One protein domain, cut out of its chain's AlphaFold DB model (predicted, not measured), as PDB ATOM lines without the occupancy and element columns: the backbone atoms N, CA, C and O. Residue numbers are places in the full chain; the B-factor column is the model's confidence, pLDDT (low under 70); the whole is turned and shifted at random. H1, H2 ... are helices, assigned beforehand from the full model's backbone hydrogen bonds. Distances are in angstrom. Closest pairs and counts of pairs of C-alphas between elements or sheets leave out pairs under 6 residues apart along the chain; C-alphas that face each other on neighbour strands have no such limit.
ATOM      1  N   GLU A   4      90.564  39.276  79.905       81.31
ATOM      2  CA  GLU A   4      89.697  38.100  80.053       81.31
ATOM      3  C   GLU A   4      90.443  36.910  80.664       81.31
ATOM      4  O   GLU A   4      89.949  36.248  81.577       81.31
ATOM      5  N   THR A   5      91.676  36.665  80.208       83.75
ATOM      6  CA  THR A   5      92.535  35.609  80.758       83.75
ATOM      7  C   THR A   5      92.840  35.865  82.229       83.75
ATOM      8  O   THR A   5      92.791  34.930  83.026       83.75
ATOM      9  N   ILE A   6      93.112  37.123  82.588       85.06
ATOM     10  CA  ILE A   6      93.347  37.532  83.975       85.06
ATOM     11  C   ILE A   6      92.079  37.318  84.808       85.06
ATOM     12  O   ILE A   6      92.140  36.651  85.836       85.06
ATOM     13  N   LEU A   7      90.924  37.814  84.354       86.44
ATOM     14  CA  LEU A   7      89.659  37.691  85.083       86.44
ATOM     15  C   LEU A   7      89.281  36.225  85.326       86.44
ATOM     16  O   LEU A   7      88.889  35.869  86.436       86.44
ATOM     17  N   ARG A   8      89.442  35.365  84.314       86.06
ATOM     18  CA  ARG A   8      89.231  33.919  84.451       86.06
ATOM     19  C   ARG A   8      90.119  33.328  85.545       86.06
ATOM     20  O   ARG A   8      89.605  32.631  86.412       86.06
ATOM     21  N   LYS A   9      91.415  33.653  85.541       87.38
ATOM     22  CA  LYS A   9      92.367  33.162  86.549       87.38
ATOM     23  C   LYS A   9      92.012  33.630  87.959       87.38
ATOM     24  O   LYS A   9      92.053  32.837  88.889       87.38
ATOM     25  N   VAL A  10      91.595  34.887  88.120       86.56
ATOM     26  CA  VAL A  10      91.165  35.401  89.431       86.56
ATOM     27  C   VAL A  10      89.916  34.676  89.925       86.56
ATOM     28  O   VAL A  10      89.852  34.334  91.099       86.56
ATOM     29  N   ARG A  11      88.944  34.394  89.046       86.75
ATOM     30  CA  ARG A  11      87.735  33.637  89.409       86.75
ATOM     31  C   ARG A  11      88.043  32.215  89.865       86.75
ATOM     32  O   ARG A  11      87.443  31.762  90.831       86.75
ATOM     33  N   GLU A  12      88.989  31.535  89.215       86.50
ATOM     34  CA  GLU A  12      89.470  30.216  89.660       86.50
ATOM     35  C   GLU A  12      90.037  30.274  91.092       86.50
ATOM     36  O   GLU A  12      89.875  29.333  91.864       86.50
ATOM     37  N   CYS A  13      90.655  31.398  91.466       84.75
ATOM     38  CA  CYS A  13      91.211  31.632  92.801       84.75
ATOM     39  C   CYS A  13      90.218  32.253  93.805       84.75
ATOM     40  O   CYS A  13      90.544  32.354  94.987       84.75
ATOM     41  N   ASP A  14      89.020  32.655  93.374       85.81
ATOM     42  CA  ASP A  14      88.007  33.326  94.198       85.81
ATOM     43  C   ASP A  14      86.665  32.564  94.198       85.81
ATOM     44  O   ASP A  14      85.637  33.089  93.757       85.81
ATOM     45  N   PRO A  15      86.630  31.320  94.717       82.25
ATOM     46  CA  PRO A  15      85.438  30.466  94.669       82.25
ATOM     47  C   PRO A  15      84.243  31.036  95.448       82.25
ATOM     48  O   PRO A  15      83.098  30.664  95.196       82.25
ATOM     49  N   TYR A  16      84.496  31.949  96.390       82.75
ATOM     50  CA  TYR A  16      83.466  32.575  97.217       82.75
ATOM     51  C   TYR A  16      83.032  33.960  96.706       82.75
ATOM     52  O   TYR A  16      82.135  34.557  97.301       82.75
ATOM     53  N   GLY A  17      83.637  34.479  95.629       84.12
ATOM     54  CA  GLY A  17      83.291  35.787  95.059       84.12
ATOM     55  C   GLY A  17      83.586  36.962  95.996       84.12
ATOM     56  O   GLY A  17      82.797  37.905  96.079       84.12
ATOM     57  N   ARG A  18      84.680  36.895  96.766       85.44
ATOM     58  CA  ARG A  18      85.085  37.972  97.687       85.44
ATOM     59  C   ARG A  18      85.725  39.146  96.953       85.44
ATOM     60  O   ARG A  18      85.639  40.274  97.433       85.44
ATOM     61  N   VAL A  19      86.387  38.876  95.831       86.19
ATOM     62  CA  VAL A  19      87.136  39.860  95.034       86.19
ATOM     63  C   VAL A  19      86.452  40.107  93.695       86.19
ATOM     64  O   VAL A  19      86.454  41.230  93.199       86.19
ATOM     65  N   THR A  20      85.863  39.079  93.096       89.38
ATOM     66  CA  THR A  20      85.177  39.157  91.807       89.38
ATOM     67  C   THR A  20      83.681  39.359  91.998       89.38
ATOM     68  O   THR A  20      83.040  38.711  92.823       89.38
ATOM     69  N   LEU A  21      83.105  40.270  91.217       85.56
ATOM     70  CA  LEU A  21      81.663  40.487  91.209       85.56
ATOM     71  C   LEU A  21      80.967  39.315  90.505       85.56
ATOM     72  O   LEU A  21      81.404  38.865  89.438       85.56
ATOM     73  N   LYS A  22      79.851  38.847  91.081       71.50
ATOM     74  CA  LYS A  22      78.927  37.921  90.410       71.50
ATOM     75  C   LYS A  22      78.255  38.667  89.257       71.50
ATOM     76  O   LYS A  22      77.305  39.412  89.468       71.50
ATOM     77  N   GLN A  23      78.779  38.504  88.046       66.88
ATOM     78  CA  GLN A  23      78.136  39.027  86.842       66.88
ATOM     79  C   GLN A  23      76.947  38.123  86.491       66.88
ATOM     80  O   GLN A  23      77.127  36.915  86.362       66.88
ATOM     81  N   LEU A  24      75.748  38.704  86.371       57.38
ATOM     82  CA  LEU A  24      74.529  37.990  85.960       57.38
ATOM     83  C   LEU A  24      74.569  37.600  84.474       57.38
ATOM     84  O   LEU A  24      74.033  36.565  84.099       57.38
ATOM     85  N   GLU A  25      75.258  38.398  83.656       54.00
ATOM     86  CA  GLU A  25      75.414  38.199  82.217       54.00
ATOM     87  C   GLU A  25      76.882  38.451  81.835       54.00
ATOM     88  O   GLU A  25      77.515  39.383  82.344       54.00
ATOM     89  N   TRP A  26      77.457  37.578  81.003       58.44
ATOM     90  CA  TRP A  26      78.841  37.695  80.541       58.44
ATOM     91  C   TRP A  26      78.839  38.031  79.055       58.44
ATOM     92  O   TRP A  26      78.539  37.177  78.223       58.44
ATOM     93  N   HIS A  27      79.179  39.274  78.728       62.94
ATOM     94  CA  HIS A  27      79.440  39.663  77.348       62.94
ATOM     95  C   HIS A  27      80.940  39.497  77.076       62.94
ATOM     96  O   HIS A  27      81.738  40.006  77.874       62.94
ATOM     97  N   PRO A  28      81.335  38.787  76.001       60.91
ATOM     98  CA  PRO A  28      82.732  38.727  75.591       60.91
ATOM     99  C   PRO A  28      83.256  40.149  75.430       60.91
ATOM    100  O   PRO A  28      82.555  41.031  74.923       60.91
ATOM    101  N   GLU A  29      84.461  40.391  75.932       66.94
ATOM    102  CA  GLU A  29      85.004  41.736  75.886       66.94
ATOM    103  C   GLU A  29      85.329  42.098  74.443       66.94
ATOM    104  O   GLU A  29      86.149  41.443  73.800       66.94
ATOM    105  N   ASP A  30      84.730  43.178  73.952       67.38
ATOM    106  CA  ASP A  30      85.139  43.757  72.684       67.38
ATOM    107  C   ASP A  30      86.598  44.237  72.815       67.38
ATOM    108  O   ASP A  30      86.930  45.123  73.610       67.38
ATOM    109  N   ASN A  31      87.493  43.559  72.098       69.12
ATOM    110  CA  ASN A  31      88.925  43.859  72.049       69.12
ATOM    111  C   ASN A  31      89.256  44.723  70.825       69.12
ATOM    112  O   ASN A  31      90.381  44.709  70.324       69.12
ATOM    113  N   SER A  32      88.249  45.425  70.301       80.81
ATOM    114  CA  SER A  32      88.410  46.299  69.153       80.81
ATOM    115  C   SER A  32      89.207  47.530  69.559       80.81
ATOM    116  O   SER A  32      88.999  48.109  70.626       80.81
ATOM    117  N   ASN A  33      90.126  47.939  68.687       84.56
ATOM    118  CA  ASN A  33      90.795  49.218  68.843       84.56
ATOM    119  C   ASN A  33      89.889  50.332  68.317       84.56
ATOM    120  O   ASN A  33      89.484  50.330  67.154       84.56
ATOM    121  N   TYR A  34      89.623  51.307  69.171       86.81
ATOM    122  CA  TYR A  34      88.858  52.498  68.852       86.81
ATOM    123  C   TYR A  34      89.783  53.598  68.336       86.81
ATOM    124  O   TYR A  34      90.840  53.873  68.912       86.81
ATOM    125  N   TYR A  35      89.360  54.269  67.268       91.88
ATOM    126  CA  TYR A  35      90.069  55.410  66.702       91.88
ATOM    127  C   TYR A  35      89.120  56.599  66.609       91.88
ATOM    128  O   TYR A  35      88.071  56.531  65.973       91.88
ATOM    129  N   ALA A  36      89.504  57.700  67.244       93.12
ATOM    130  CA  ALA A  36      88.820  58.969  67.134       93.12
ATOM    131  C   ALA A  36      88.962  59.518  65.712       93.12
ATOM    132  O   ALA A  36      90.073  59.664  65.191       93.12
ATOM    133  N   THR A  37      87.825  59.850  65.113       94.00
ATOM    134  CA  THR A  37      87.744  60.625  63.876       94.00
ATOM    135  C   THR A  37      87.819  62.116  64.200       94.00
ATOM    136  O   THR A  37      87.657  62.524  65.353       94.00
ATOM    137  N   ASP A  38      88.030  62.956  63.187       93.50
ATOM    138  CA  ASP A  38      88.087  64.413  63.373       93.50
ATOM    139  C   ASP A  38      86.761  65.008  63.892       93.50
ATOM    140  O   ASP A  38      86.748  66.102  64.447       93.50
ATOM    141  N   GLN A  39      85.657  64.253  63.823       93.88
ATOM    142  CA  GLN A  39      84.364  64.622  64.414       93.88
ATOM    143  C   GLN A  39      84.393  64.683  65.947       93.88
ATOM    144  O   GLN A  39      83.530  65.316  66.550       93.88
ATOM    145  N   ALA A  40      85.372  64.041  66.589       95.06
ATOM    146  CA  ALA A  40      85.544  64.114  68.036       95.06
ATOM    147  C   ALA A  40      86.122  65.463  68.504       95.06
ATOM    148  O   ALA A  40      86.213  65.707  69.708       95.06
ATOM    149  N   PHE A  41      86.549  66.335  67.584       96.56
ATOM    150  CA  PHE A  41      87.048  67.661  67.920       96.56
ATOM    151  C   PHE A  41      85.902  68.675  67.998       96.56
ATOM    152  O   PHE A  41      85.234  68.960  67.007       96.56
ATOM    153  N   ASN A  42      85.701  69.270  69.173       94.12
ATOM    154  CA  ASN A  42      84.599  70.209  69.427       94.12
ATOM    155  C   ASN A  42      84.957  71.689  69.179       94.12
ATOM    156  O   ASN A  42      84.287  72.583  69.689       94.12
ATOM    157  N   GLY A  43      86.036  71.960  68.443       93.81
ATOM    158  CA  GLY A  43      86.557  73.312  68.204       93.81
ATOM    159  C   GLY A  43      87.631  73.755  69.203       93.81
ATOM    160  O   GLY A  43      88.442  74.613  68.869       93.81
ATOM    161  N   SER A  44      87.701  73.121  70.378       94.81
ATOM    162  CA  SER A  44      88.689  73.449  71.420       94.81
ATOM    163  C   SER A  44      89.488  72.237  71.904       94.81
ATOM    164  O   SER A  44      90.640  72.367  72.314       94.81
ATOM    165  N   SER A  45      88.890  71.045  71.889       96.75
ATOM    166  CA  SER A  45      89.483  69.828  72.449       96.75
ATOM    167  C   SER A  45      88.925  68.563  71.797       96.75
ATOM    168  O   SER A  45      87.887  68.594  71.138       96.75
ATOM    169  N   TRP A  46      89.621  67.446  71.998       97.62
ATOM    170  CA  TRP A  46      89.195  66.113  71.575       97.62
ATOM    171  C   TRP A  46      88.330  65.482  72.665       97.62
ATOM    172  O   TRP A  46      88.832  65.195  73.753       97.62
ATOM    173  N   GLN A  47      87.046  65.271  72.396       97.38
ATOM    174  CA  GLN A  47      86.063  64.826  73.382       97.38
ATOM    175  C   GLN A  47      85.749  63.332  73.244       97.38
ATOM    176  O   GLN A  47      85.588  62.810  72.142       97.38
ATOM    177  N   CYS A  48      85.641  62.637  74.377       95.75
ATOM    178  CA  CYS A  48      85.134  61.269  74.405       95.75
ATOM    179  C   CYS A  48      83.614  61.246  74.190       95.75
ATOM    180  O   CYS A  48      82.887  62.060  74.748       95.75
ATOM    181  N   TYR A  49      83.116  60.288  73.409       91.31
ATOM    182  CA  TYR A  49      81.675  60.117  73.175       91.31
ATOM    183  C   TYR A  49      80.990  59.245  74.241       91.31
ATOM    184  O   TYR A  49      79.766  59.209  74.311       91.31
ATOM    185  N   LEU A  50      81.766  58.548  75.078       91.81
ATOM    186  CA  LEU A  50      81.264  57.673  76.147       91.81
ATOM    187  C   LEU A  50      81.261  58.351  77.526       91.81
ATOM    188  O   LEU A  50      80.674  57.825  78.471       91.81
ATOM    189  N   CYS A  51      81.951  59.483  77.682       94.25
ATOM    190  CA  CYS A  51      82.070  60.200  78.952       94.25
ATOM    191  C   CYS A  51      82.430  61.683  78.724       94.25
ATOM    192  O   CYS A  51      82.835  62.052  77.626       94.25
ATOM    193  N   PRO A  52      82.360  62.552  79.748       94.25
ATOM    194  CA  PRO A  52      82.647  63.980  79.584       94.25
ATOM    195  C   PRO A  52      84.148  64.332  79.477       94.25
ATOM    196  O   PRO A  52      84.498  65.512  79.478       94.25
ATOM    197  N   SER A  53      85.060  63.354  79.414       95.38
ATOM    198  CA  SER A  53      86.504  63.620  79.357       95.38
ATOM    199  C   SER A  53      86.928  64.267  78.035       95.38
ATOM    200  O   SER A  53      86.515  63.847  76.953       95.38
ATOM    201  N   CYS A  54      87.802  65.270  78.138       96.69
ATOM    202  CA  CYS A  54      88.348  66.018  77.009       96.69
ATOM    203  C   CYS A  54      89.880  65.990  77.035       96.69
ATOM    204  O   CYS A  54      90.504  66.041  78.096       96.69
ATOM    205  N   PHE A  55      90.484  65.941  75.852       97.38
ATOM    206  CA  PHE A  55      91.916  65.756  75.653       97.38
ATOM    207  C   PHE A  55      92.474  66.835  74.730       97.38
ATOM    208  O   PHE A  55      91.822  67.287  73.791       97.38
ATOM    209  N   LYS A  56      93.725  67.235  74.970       97.06
ATOM    210  CA  LYS A  56      94.414  68.227  74.128       97.06
ATOM    211  C   LYS A  56      94.794  67.676  72.752       97.06
ATOM    212  O   LYS A  56      94.983  68.442  71.819       97.06
ATOM    213  N   THR A  57      94.924  66.356  72.623       96.94
ATOM    214  CA  THR A  57      95.387  65.701  71.396       96.94
ATOM    215  C   THR A  57      94.508  64.506  71.042       96.94
ATOM    216  O   THR A  57      94.027  63.792  71.927       96.94
ATOM    217  N   ARG A  58      94.372  64.229  69.736       96.50
ATOM    218  CA  ARG A  58      93.699  63.024  69.221       96.50
ATOM    219  C   ARG A  58      94.314  61.746  69.780       96.50
ATOM    220  O   ARG A  58      93.606  60.801  70.094       96.50
ATOM    221  N   HIS A  59      95.639  61.729  69.927       96.00
ATOM    222  CA  HIS A  59      96.354  60.599  70.510       96.00
ATOM    223  C   HIS A  59      95.926  60.334  71.960       96.00
ATOM    224  O   HIS A  59      95.682  59.183  72.313       96.00
ATOM    225  N   GLY A  60      95.773  61.383  72.777       96.81
ATOM    226  CA  GLY A  60      95.272  61.249  74.146       96.81
ATOM    227  C   GLY A  60      93.857  60.674  74.192       96.81
ATOM    228  O   GLY A  60      93.596  59.758  74.969       96.81
ATOM    229  N   LEU A  61      92.974  61.135  73.298       97.19
ATOM    230  CA  LEU A  61      91.633  60.567  73.171       97.19
ATOM    231  C   LEU A  61      91.672  59.094  72.730       97.19
ATOM    232  O   LEU A  61      90.997  58.265  73.330       97.19
ATOM    233  N   ASN A  62      92.501  58.736  71.746       95.50
ATOM    234  CA  ASN A  62      92.661  57.340  71.323       95.50
ATOM    235  C   ASN A  62      93.146  56.452  72.472       95.50
ATOM    236  O   ASN A  62      92.613  55.365  72.673       95.50
ATOM    237  N   GLN A  63      94.129  56.903  73.253       95.25
ATOM    238  CA  GLN A  63      94.588  56.154  74.421       95.25
ATOM    239  C   GLN A  63      93.456  55.965  75.439       95.25
ATOM    240  O   GLN A  63      93.294  54.872  75.975       95.25
ATOM    241  N   HIS A  64      92.654  57.002  75.678       95.00
ATOM    242  CA  HIS A  64      91.513  56.935  76.585       95.00
ATOM    243  C   HIS A  64      90.437  55.948  76.117       95.00
ATOM    244  O   HIS A  64      90.021  55.106  76.912       95.00
ATOM    245  N   LEU A  65      90.040  55.999  74.840       92.94
ATOM    246  CA  LEU A  65      89.027  55.105  74.263       92.94
ATOM    247  C   LEU A  65      89.438  53.630  74.337       92.94
ATOM    248  O   LEU A  65      88.605  52.768  74.595       92.94
ATOM    249  N   ASN A  66      90.730  53.349  74.156       91.00
ATOM    250  CA  ASN A  66      91.286  51.996  74.249       91.00
ATOM    251  C   ASN A  66      91.675  51.592  75.677       91.00
ATOM    252  O   ASN A  66      92.117  50.467  75.922       91.00
ATOM    253  N   SER A  67      91.538  52.503  76.639       90.38
ATOM    254  CA  SER A  67      91.768  52.192  78.041       90.38
ATOM    255  C   SER A  67      90.572  51.422  78.615       90.38
ATOM    256  O   SER A  67      89.444  51.532  78.130       90.38
ATOM    257  N   PRO A  68      90.757  50.673  79.712       88.62
ATOM    258  CA  PRO A  68      89.662  49.947  80.340       88.62
ATOM    259  C   PRO A  68      88.649  50.862  81.049       88.62
ATOM    260  O   PRO A  68      87.759  50.346  81.708       88.62
ATOM    261  N   VAL A  69      88.746  52.190  80.958       89.56
ATOM    262  CA  VAL A  69      87.906  53.131  81.723       89.56
ATOM    263  C   VAL A  69      86.399  52.963  81.480       89.56
ATOM    264  O   VAL A  69      85.614  53.182  82.399       89.56
ATOM    265  N   HIS A  70      85.998  52.523  80.284       88.31
ATOM    266  CA  HIS A  70      84.594  52.275  79.928       88.31
ATOM    267  C   HIS A  70      84.166  50.814  80.095       88.31
ATOM    268  O   HIS A  70      83.004  50.482  79.874       88.31
ATOM    269  N   LYS A  71      85.086  49.921  80.472       86.69
ATOM    270  CA  LYS A  71      84.760  48.507  80.658       86.69
ATOM    271  C   LYS A  71      84.012  48.303  81.974       86.69
ATOM    272  O   LYS A  71      84.198  49.036  82.945       86.69
ATOM    273  N   GLN A  72      83.192  47.256  82.020       86.50
ATOM    274  CA  GLN A  72      82.442  46.912  83.223       86.50
ATOM    275  C   GLN A  72      83.385  46.660  84.407       86.50
ATOM    276  O   GLN A  72      84.419  45.998  84.275       86.50
ATOM    277  N   LYS A  73      83.003  47.146  85.588       89.75
ATOM    278  CA  LYS A  73      83.686  46.802  86.834       89.75
ATOM    279  C   LYS A  73      83.453  45.329  87.146       89.75
ATOM    280  O   LYS A  73      82.323  44.855  87.124       89.75
ATOM    281  N   VAL A  74      84.531  44.600  87.401       90.56
ATOM    282  CA  VAL A  74      84.485  43.146  87.650       90.56
ATOM    283  C   VAL A  74      85.141  42.766  88.968       90.56
ATOM    284  O   VAL A  74      84.996  41.631  89.417       90.56
ATOM    285  N   TYR A  75      85.838  43.715  89.594       90.44
ATOM    286  CA  TYR A  75      86.507  43.538  90.871       90.44
ATOM    287  C   TYR A  75      85.856  44.415  91.933       90.44
ATOM    288  O   TYR A  75      85.380  45.510  91.639       90.44
ATOM    289  N   ARG A  76      85.890  43.953  93.175       90.94
ATOM    290  CA  ARG A  76      85.406  44.637  94.370       90.94
ATOM    291  C   ARG A  76      86.475  44.560  95.455       90.94
ATOM    292  O   ARG A  76      87.211  43.580  95.546       90.94
ATOM    293  N   CYS A  77      86.533  45.580  96.304       89.38
ATOM    294  CA  CYS A  77      87.321  45.526  97.525       89.38
ATOM    295  C   CYS A  77      86.768  44.435  98.468       89.38
ATOM    296  O   CYS A  77      85.601  44.522  98.873       89.38
ATOM    297  N   PRO A  78      87.582  43.437  98.867       85.06
ATOM    298  CA  PRO A  78      87.149  42.366  99.766       85.06
ATOM    299  C   PRO A  78      87.010  42.823 101.230       85.06
ATOM    300  O   PRO A  78      86.629  42.026 102.089       85.06
ATOM    301  N   ASN A  79      87.345  44.082 101.545       80.38
ATOM    302  CA  ASN A  79      87.231  44.623 102.895       80.38
ATOM    303  C   ASN A  79      85.767  44.924 103.252       80.38
ATOM    304  O   ASN A  79      85.256  46.026 103.038       80.38
ATOM    305  N   ASP A  80      85.106  43.918 103.816       69.50
ATOM    306  CA  ASP A  80      83.732  44.016 104.310       69.50
ATOM    307  C   ASP A  80      83.643  44.727 105.675       69.50
ATOM    308  O   ASP A  80      82.643  45.370 105.975       69.50
ATOM    309  N   ARG A  81      84.724  44.707 106.476       67.50
ATOM    310  CA  ARG A  81      84.751  45.297 107.832       67.50
ATOM    311  C   ARG A  81      84.516  46.801 107.827       67.50
ATOM    312  O   ARG A  81      83.808  47.313 108.683       67.50
ATOM    313  N   SER A  82      85.105  47.484 106.854       67.31
ATOM    314  CA  SER A  82      84.942  48.929 106.668       67.31
ATOM    315  C   SER A  82      83.830  49.260 105.673       67.31
ATOM    316  O   SER A  82      83.781  50.384 105.184       67.31
ATOM    317  N   GLN A  83      82.996  48.269 105.314       72.56
ATOM    318  CA  GLN A  83      81.935  48.373 104.308       72.56
ATOM    319  C   GLN A  83      82.398  49.102 103.039       72.56
ATOM    320  O   GLN A  83      81.678  49.922 102.478       72.56
ATOM    321  N   CYS A  84      83.632  48.831 102.590       85.81
ATOM    322  CA  CYS A  84      84.251  49.660 101.561       85.81
ATOM    323  C   CYS A  84      83.465  49.600 100.249       85.81
ATOM    324  O   CYS A  84      83.212  50.635  99.638       85.81
ATOM    325  N   GLY A  85      83.122  48.388  99.801       83.81
ATOM    326  CA  GLY A  85      82.268  48.160  98.632       83.81
ATOM    327  C   GLY A  85      82.785  48.728  97.305       83.81
ATOM    328  O   GLY A  85      82.105  48.578  96.298       83.81
ATOM    329  N   LYS A  86      83.966  49.364  97.266       88.75
ATOM    330  CA  LYS A  86      84.502  49.984  96.052       88.75
ATOM    331  C   LYS A  86      84.748  48.932  94.983       88.75
ATOM    332  O   LYS A  86      85.306  47.869  95.252       88.75
ATOM    333  N   GLU A  87      84.365  49.275  93.765       91.94
ATOM    334  CA  GLU A  87      84.453  48.410  92.599       91.94
ATOM    335  C   GLU A  87      85.447  48.968  91.582       91.94
ATOM    336  O   GLU A  87      85.550  50.184  91.389       91.94
ATOM    337  N   PHE A  88      86.132  48.070  90.881       90.94
ATOM    338  CA  PHE A  88      87.234  48.388  89.988       90.94
ATOM    339  C   PHE A  88      87.116  47.625  88.673       90.94
ATOM    340  O   PHE A  88      86.643  46.486  88.602       90.94
ATOM    341  N   VAL A  89      87.595  48.262  87.608       90.88
ATOM    342  CA  VAL A  89      87.618  47.663  86.271       90.88
ATOM    343  C   VAL A  89      88.846  46.782  86.055       90.88
ATOM    344  O   VAL A  89      88.780  45.788  85.324       90.88
ATOM    345  N   THR A  90      89.961  47.129  86.698       89.62
ATOM    346  CA  THR A  90      91.250  46.440  86.580       89.62
ATOM    347  C   THR A  90      91.746  45.980  87.948       89.62
ATOM    348  O   THR A  90      91.476  46.621  88.963       89.62
ATOM    349  N   LEU A  91      92.523  44.892  87.968       89.25
ATOM    350  CA  LEU A  91      93.221  44.451  89.180       89.25
ATOM    351  C   LEU A  91      94.214  45.500  89.677       89.25
ATOM    352  O   LEU A  91      94.328  45.697  90.878       89.25
ATOM    353  N   ALA A  92      94.911  46.190  88.769       89.19
ATOM    354  CA  ALA A  92      95.885  47.212  89.145       89.19
ATOM    355  C   ALA A  92      95.230  48.351  89.943       89.19
ATOM    356  O   ALA A  92      95.779  48.790  90.946       89.19
ATOM    357  N   ALA A  93      94.024  48.780  89.550       89.56
ATOM    358  CA  ALA A  93      93.269  49.784  90.297       89.56
ATOM    359  C   ALA A  93      92.825  49.275  91.680       89.56
ATOM    360  O   ALA A  93      92.852  50.038  92.643       89.56
ATOM    361  N   LEU A  94      92.460  47.990  91.794       88.88
ATOM    362  CA  LEU A  94      92.180  47.366  93.090       88.88
ATOM    363  C   LEU A  94      93.438  47.319  93.973       88.88
ATOM    364  O   LEU A  94      93.360  47.688  95.140       88.88
ATOM    365  N   PHE A  95      94.591  46.903  93.444       86.62
ATOM    366  CA  PHE A  95      95.837  46.868  94.215       86.62
ATOM    367  C   PHE A  95      96.251  48.258  94.676       86.62
ATOM    368  O   PHE A  95      96.443  48.451  95.869       86.62
ATOM    369  N   HIS A  96      96.223  49.245  93.782       87.00
ATOM    370  CA  HIS A  96      96.493  50.634  94.143       87.00
ATOM    371  C   HIS A  96      95.561  51.134  95.263       87.00
ATOM    372  O   HIS A  96      95.975  51.838  96.185       87.00
ATOM    373  N   HIS A  97      94.281  50.750  95.222       87.25
ATOM    374  CA  HIS A  97      93.338  51.058  96.294       87.25
ATOM    375  C   HIS A  97      93.723  50.418  97.639       87.25
ATOM    376  O   HIS A  97      93.603  51.077  98.672       87.25
ATOM    377  N   LEU A  98      94.173  49.161  97.630       82.31
ATOM    378  CA  LEU A  98      94.610  48.448  98.832       82.31
ATOM    379  C   LEU A  98      95.938  49.001  99.377       82.31
ATOM    380  O   LEU A  98      96.086  49.125 100.589       82.31
ATOM    381  N   GLU A  99      96.875  49.360  98.497       83.19
ATOM    382  CA  GLU A  99      98.197  49.902  98.844       83.19
ATOM    383  C   GLU A  99      98.127  51.325  99.397       83.19
ATOM    384  O   GLU A  99      98.887  51.677 100.290       83.19
ATOM    385  N   SER A 100      97.196  52.140  98.899       80.50
ATOM    386  CA  SER A 100      96.986  53.508  99.393       80.50
ATOM    387  C   SER A 100      96.271  53.577 100.747       80.50
ATOM    388  O   SER A 100      95.950  54.674 101.196       80.50
ATOM    389  N   GLU A 101      95.940  52.432 101.360       68.75
ATOM    390  CA  GLU A 101      95.167  52.325 102.611       68.75
ATOM    391  C   GLU A 101      93.834  53.106 102.578       68.75
ATOM    392  O   GLU A 101      93.219  53.398 103.604       68.75
ATOM    393  N   SER A 102      93.339  53.397 101.367       67.38
ATOM    394  CA  SER A 102      92.158  54.231 101.113       67.38
ATOM    395  C   SER A 102      90.855  53.609 101.620       67.38
ATOM    396  O   SER A 102      89.824  54.283 101.679       67.38
ATOM    397  N   CYS A 103      90.849  52.304 101.901       76.00
ATOM    398  CA  CYS A 103      89.833  51.679 102.735       76.00
ATOM    399  C   CYS A 103      90.457  51.371 104.086       76.00
ATOM    400  O   CYS A 103      91.434  50.627 104.154       76.00
ATOM    401  N   SER A 104      89.876  51.919 105.148       62.31
ATOM    402  CA  SER A 104      90.345  51.789 106.521       62.31
ATOM    403  C   SER A 104      90.692  50.329 106.837       62.31
ATOM    404  O   SER A 104      89.815  49.486 107.018       62.31
ATOM    405  N   VAL A 105      91.998  50.068 106.871       55.72
ATOM    406  CA  VAL A 105      92.703  48.865 107.319       55.72
ATOM    407  C   VAL A 105      92.551  47.599 106.465       55.72
ATOM    408  O   VAL A 105      91.635  46.792 106.636       55.72
ATOM    409  N   VAL A 106      93.611  47.302 105.713       50.78
ATOM    410  CA  VAL A 106      94.245  45.982 105.811       50.78
ATOM    411  C   VAL A 106      95.622  46.236 106.415       50.78
ATOM    412  O   VAL A 106      96.422  46.929 105.801       50.78
ATOM    413  N   ARG A 107      95.928  45.698 107.605       50.97
ATOM    414  CA  ARG A 107      97.336  45.580 108.018       50.97
ATOM    415  C   ARG A 107      98.036  44.835 106.886       50.97
ATOM    416  O   ARG A 107      97.668  43.690 106.608       50.97
ATOM    417  N   PHE A 108      98.980  45.504 106.234       49.53
ATOM    418  CA  PHE A 108      99.725  45.061 105.051       49.53
ATOM    419  C   PHE A 108     100.177  43.582 105.135       49.53
ATOM    420  O   PHE A 108     100.142  42.850 104.148       49.53
ATOM    421  N   GLU A 109     100.435  43.095 106.355       48.09
ATOM    422  CA  GLU A 109     100.756  41.704 106.712       48.09
ATOM    423  C   GLU A 109      99.750  40.640 106.210       48.09
ATOM    424  O   GLU A 109     100.141  39.511 105.910       48.09
ATOM    425  N   THR A 110      98.451  40.961 106.108       49.22
ATOM    426  CA  THR A 110      97.409  39.983 105.710       49.22
ATOM    427  C   THR A 110      97.157  39.983 104.204       49.22
ATOM    428  O   THR A 110      96.935  38.921 103.623       49.22
ATOM    429  N   ALA A 111      97.233  41.153 103.556       51.47
ATOM    430  CA  ALA A 111      97.115  41.256 102.103       51.47
ATOM    431  C   ALA A 111      98.270  40.508 101.433       51.47
ATOM    432  O   ALA A 111      98.022  39.645 100.598       51.47
ATOM    433  N   GLN A 112      99.507  40.739 101.887       50.69
ATOM    434  CA  GLN A 112     100.704  40.103 101.335       50.69
ATOM    435  C   GLN A 112     100.664  38.574 101.482       50.69
ATOM    436  O   GLN A 112     100.956  37.869 100.521       50.69
ATOM    437  N   LYS A 113     100.213  38.040 102.630       52.22
ATOM    438  CA  LYS A 113      99.994  36.590 102.802       52.22
ATOM    439  C   LYS A 113      98.882  36.047 101.904       52.22
ATOM    440  O   LYS A 113      99.050  34.960 101.371       52.22
ATOM    441  N   GLY A 114      97.784  36.778 101.716       54.78
ATOM    442  CA  GLY A 114      96.669  36.350 100.866       54.78
ATOM    443  C   GLY A 114      97.027  36.295  99.381       54.78
ATOM    444  O   GLY A 114      96.711  35.309  98.723       54.78
ATOM    445  N   VAL A 115      97.736  37.305  98.858       56.12
ATOM    446  CA  VAL A 115      98.174  37.279  97.452       56.12
ATOM    447  C   VAL A 115      99.253  36.214  97.246       56.12
ATOM    448  O   VAL A 115      99.187  35.463  96.280       56.12
ATOM    449  N   ASN A 116     100.208  36.090  98.173       51.56
ATOM    450  CA  ASN A 116     101.258  35.077  98.077       51.56
ATOM    451  C   ASN A 116     100.676  33.655  98.210       51.56
ATOM    452  O   ASN A 116     101.040  32.784  97.436       51.56
ATOM    453  N   ASP A 117      99.687  33.419  99.079       52.00
ATOM    454  CA  ASP A 117      98.956  32.141  99.160       52.00
ATOM    455  C   ASP A 117      98.141  31.853  97.884       52.00
ATOM    456  O   ASP A 117      98.088  30.705  97.447       52.00
ATOM    457  N   MET A 118      97.587  32.876  97.218       52.66
ATOM    458  CA  MET A 118      96.947  32.730  95.900       52.66
ATOM    459  C   MET A 118      97.942  32.352  94.788       52.66
ATOM    460  O   MET A 118      97.614  31.512  93.950       52.66
ATOM    461  N   PHE A 119      99.153  32.920  94.786       50.62
ATOM    462  CA  PHE A 119     100.206  32.578  93.816       50.62
ATOM    463  C   PHE A 119     100.919  31.251  94.141       50.62
ATOM    464  O   PHE A 119     101.332  30.543  93.226       50.62
ATOM    465  N   LEU A 120     101.023  30.867  95.417       48.81
ATOM    466  CA  LEU A 120     101.690  29.636  95.859       48.81
ATOM    467  C   LEU A 120     100.776  28.404  95.805       48.81
ATOM    468  O   LEU A 120     101.255  27.304  95.523       48.81
ATOM    469  N   LYS A 121      99.459  28.553  96.021       48.09
ATOM    470  CA  LYS A 121      98.500  27.437  95.875       48.09
ATOM    471  C   LYS A 121      98.227  27.050  94.423       48.09
ATOM    472  O   LYS A 121      97.742  25.948  94.179       48.09
ATOM    473  N   GLY A 122      98.579  27.901  93.463       45.44
ATOM    474  CA  GLY A 122      98.633  27.564  92.045       45.44
ATOM    475  C   GLY A 122     100.074  27.356  91.593       45.44
ATOM    476  O   GLY A 122     100.625  28.245  90.959       45.44
TER     477      GLY A 122
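Overview. This is residues 4 to 122 of the 127 residues of the protein "C2H2-type domain-containing protein" of Trichophyton verrucosum (strain HKI 0517) (UniProt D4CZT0). There is little regular structure here: a loose, elongated model of two lobes, one with H4, H1, H3 and the antiparallel pairing of residues 75 to 76 with 87 to 88, the other with H2 and that of 46 to 47 with 54 to 55. Residues 22 to 34 and 66 to 73 bridge the lobes. The 119 printed residues include four named helices, H1 to H4 in order, and no named strand; the class is all helix, with 40 residues in named elements. The radius of gyration of the C-alphas is 17.7 A, the spans 51 by 30 by 25 A.

Along the chain. Find C-alpha 108 at (99.725, 45.061, 105.051); H4, residues 108 to 120, runs 18.1 A from there. H1, residues 4 to 13, starts at (89.697, 38.100, 80.053) and spans 14.4 A. Look for H3 at residues 91 to 99, and H2 at 58 to 65.

Arrangement. H4 and H1 are close but not clearly touching, about perpendicular at 77 degrees; their closest C-alphas, Met 118 and Cys 13, are 6.6 A apart. H4 and H3 are near each other, with 5 pairs of C-alphas within 10 A. H2 is apart from H4. O i to N i+4 pairs are within hydrogen-bond range throughout H1, H2 and H3, and 8 of 9 in H4.

Size, cuts and confidence. The printed part has no cut; H1 to H2 and H2 to H3 are long links. Look for pLDDT under 70 at 33 residues, among them 104 to 122.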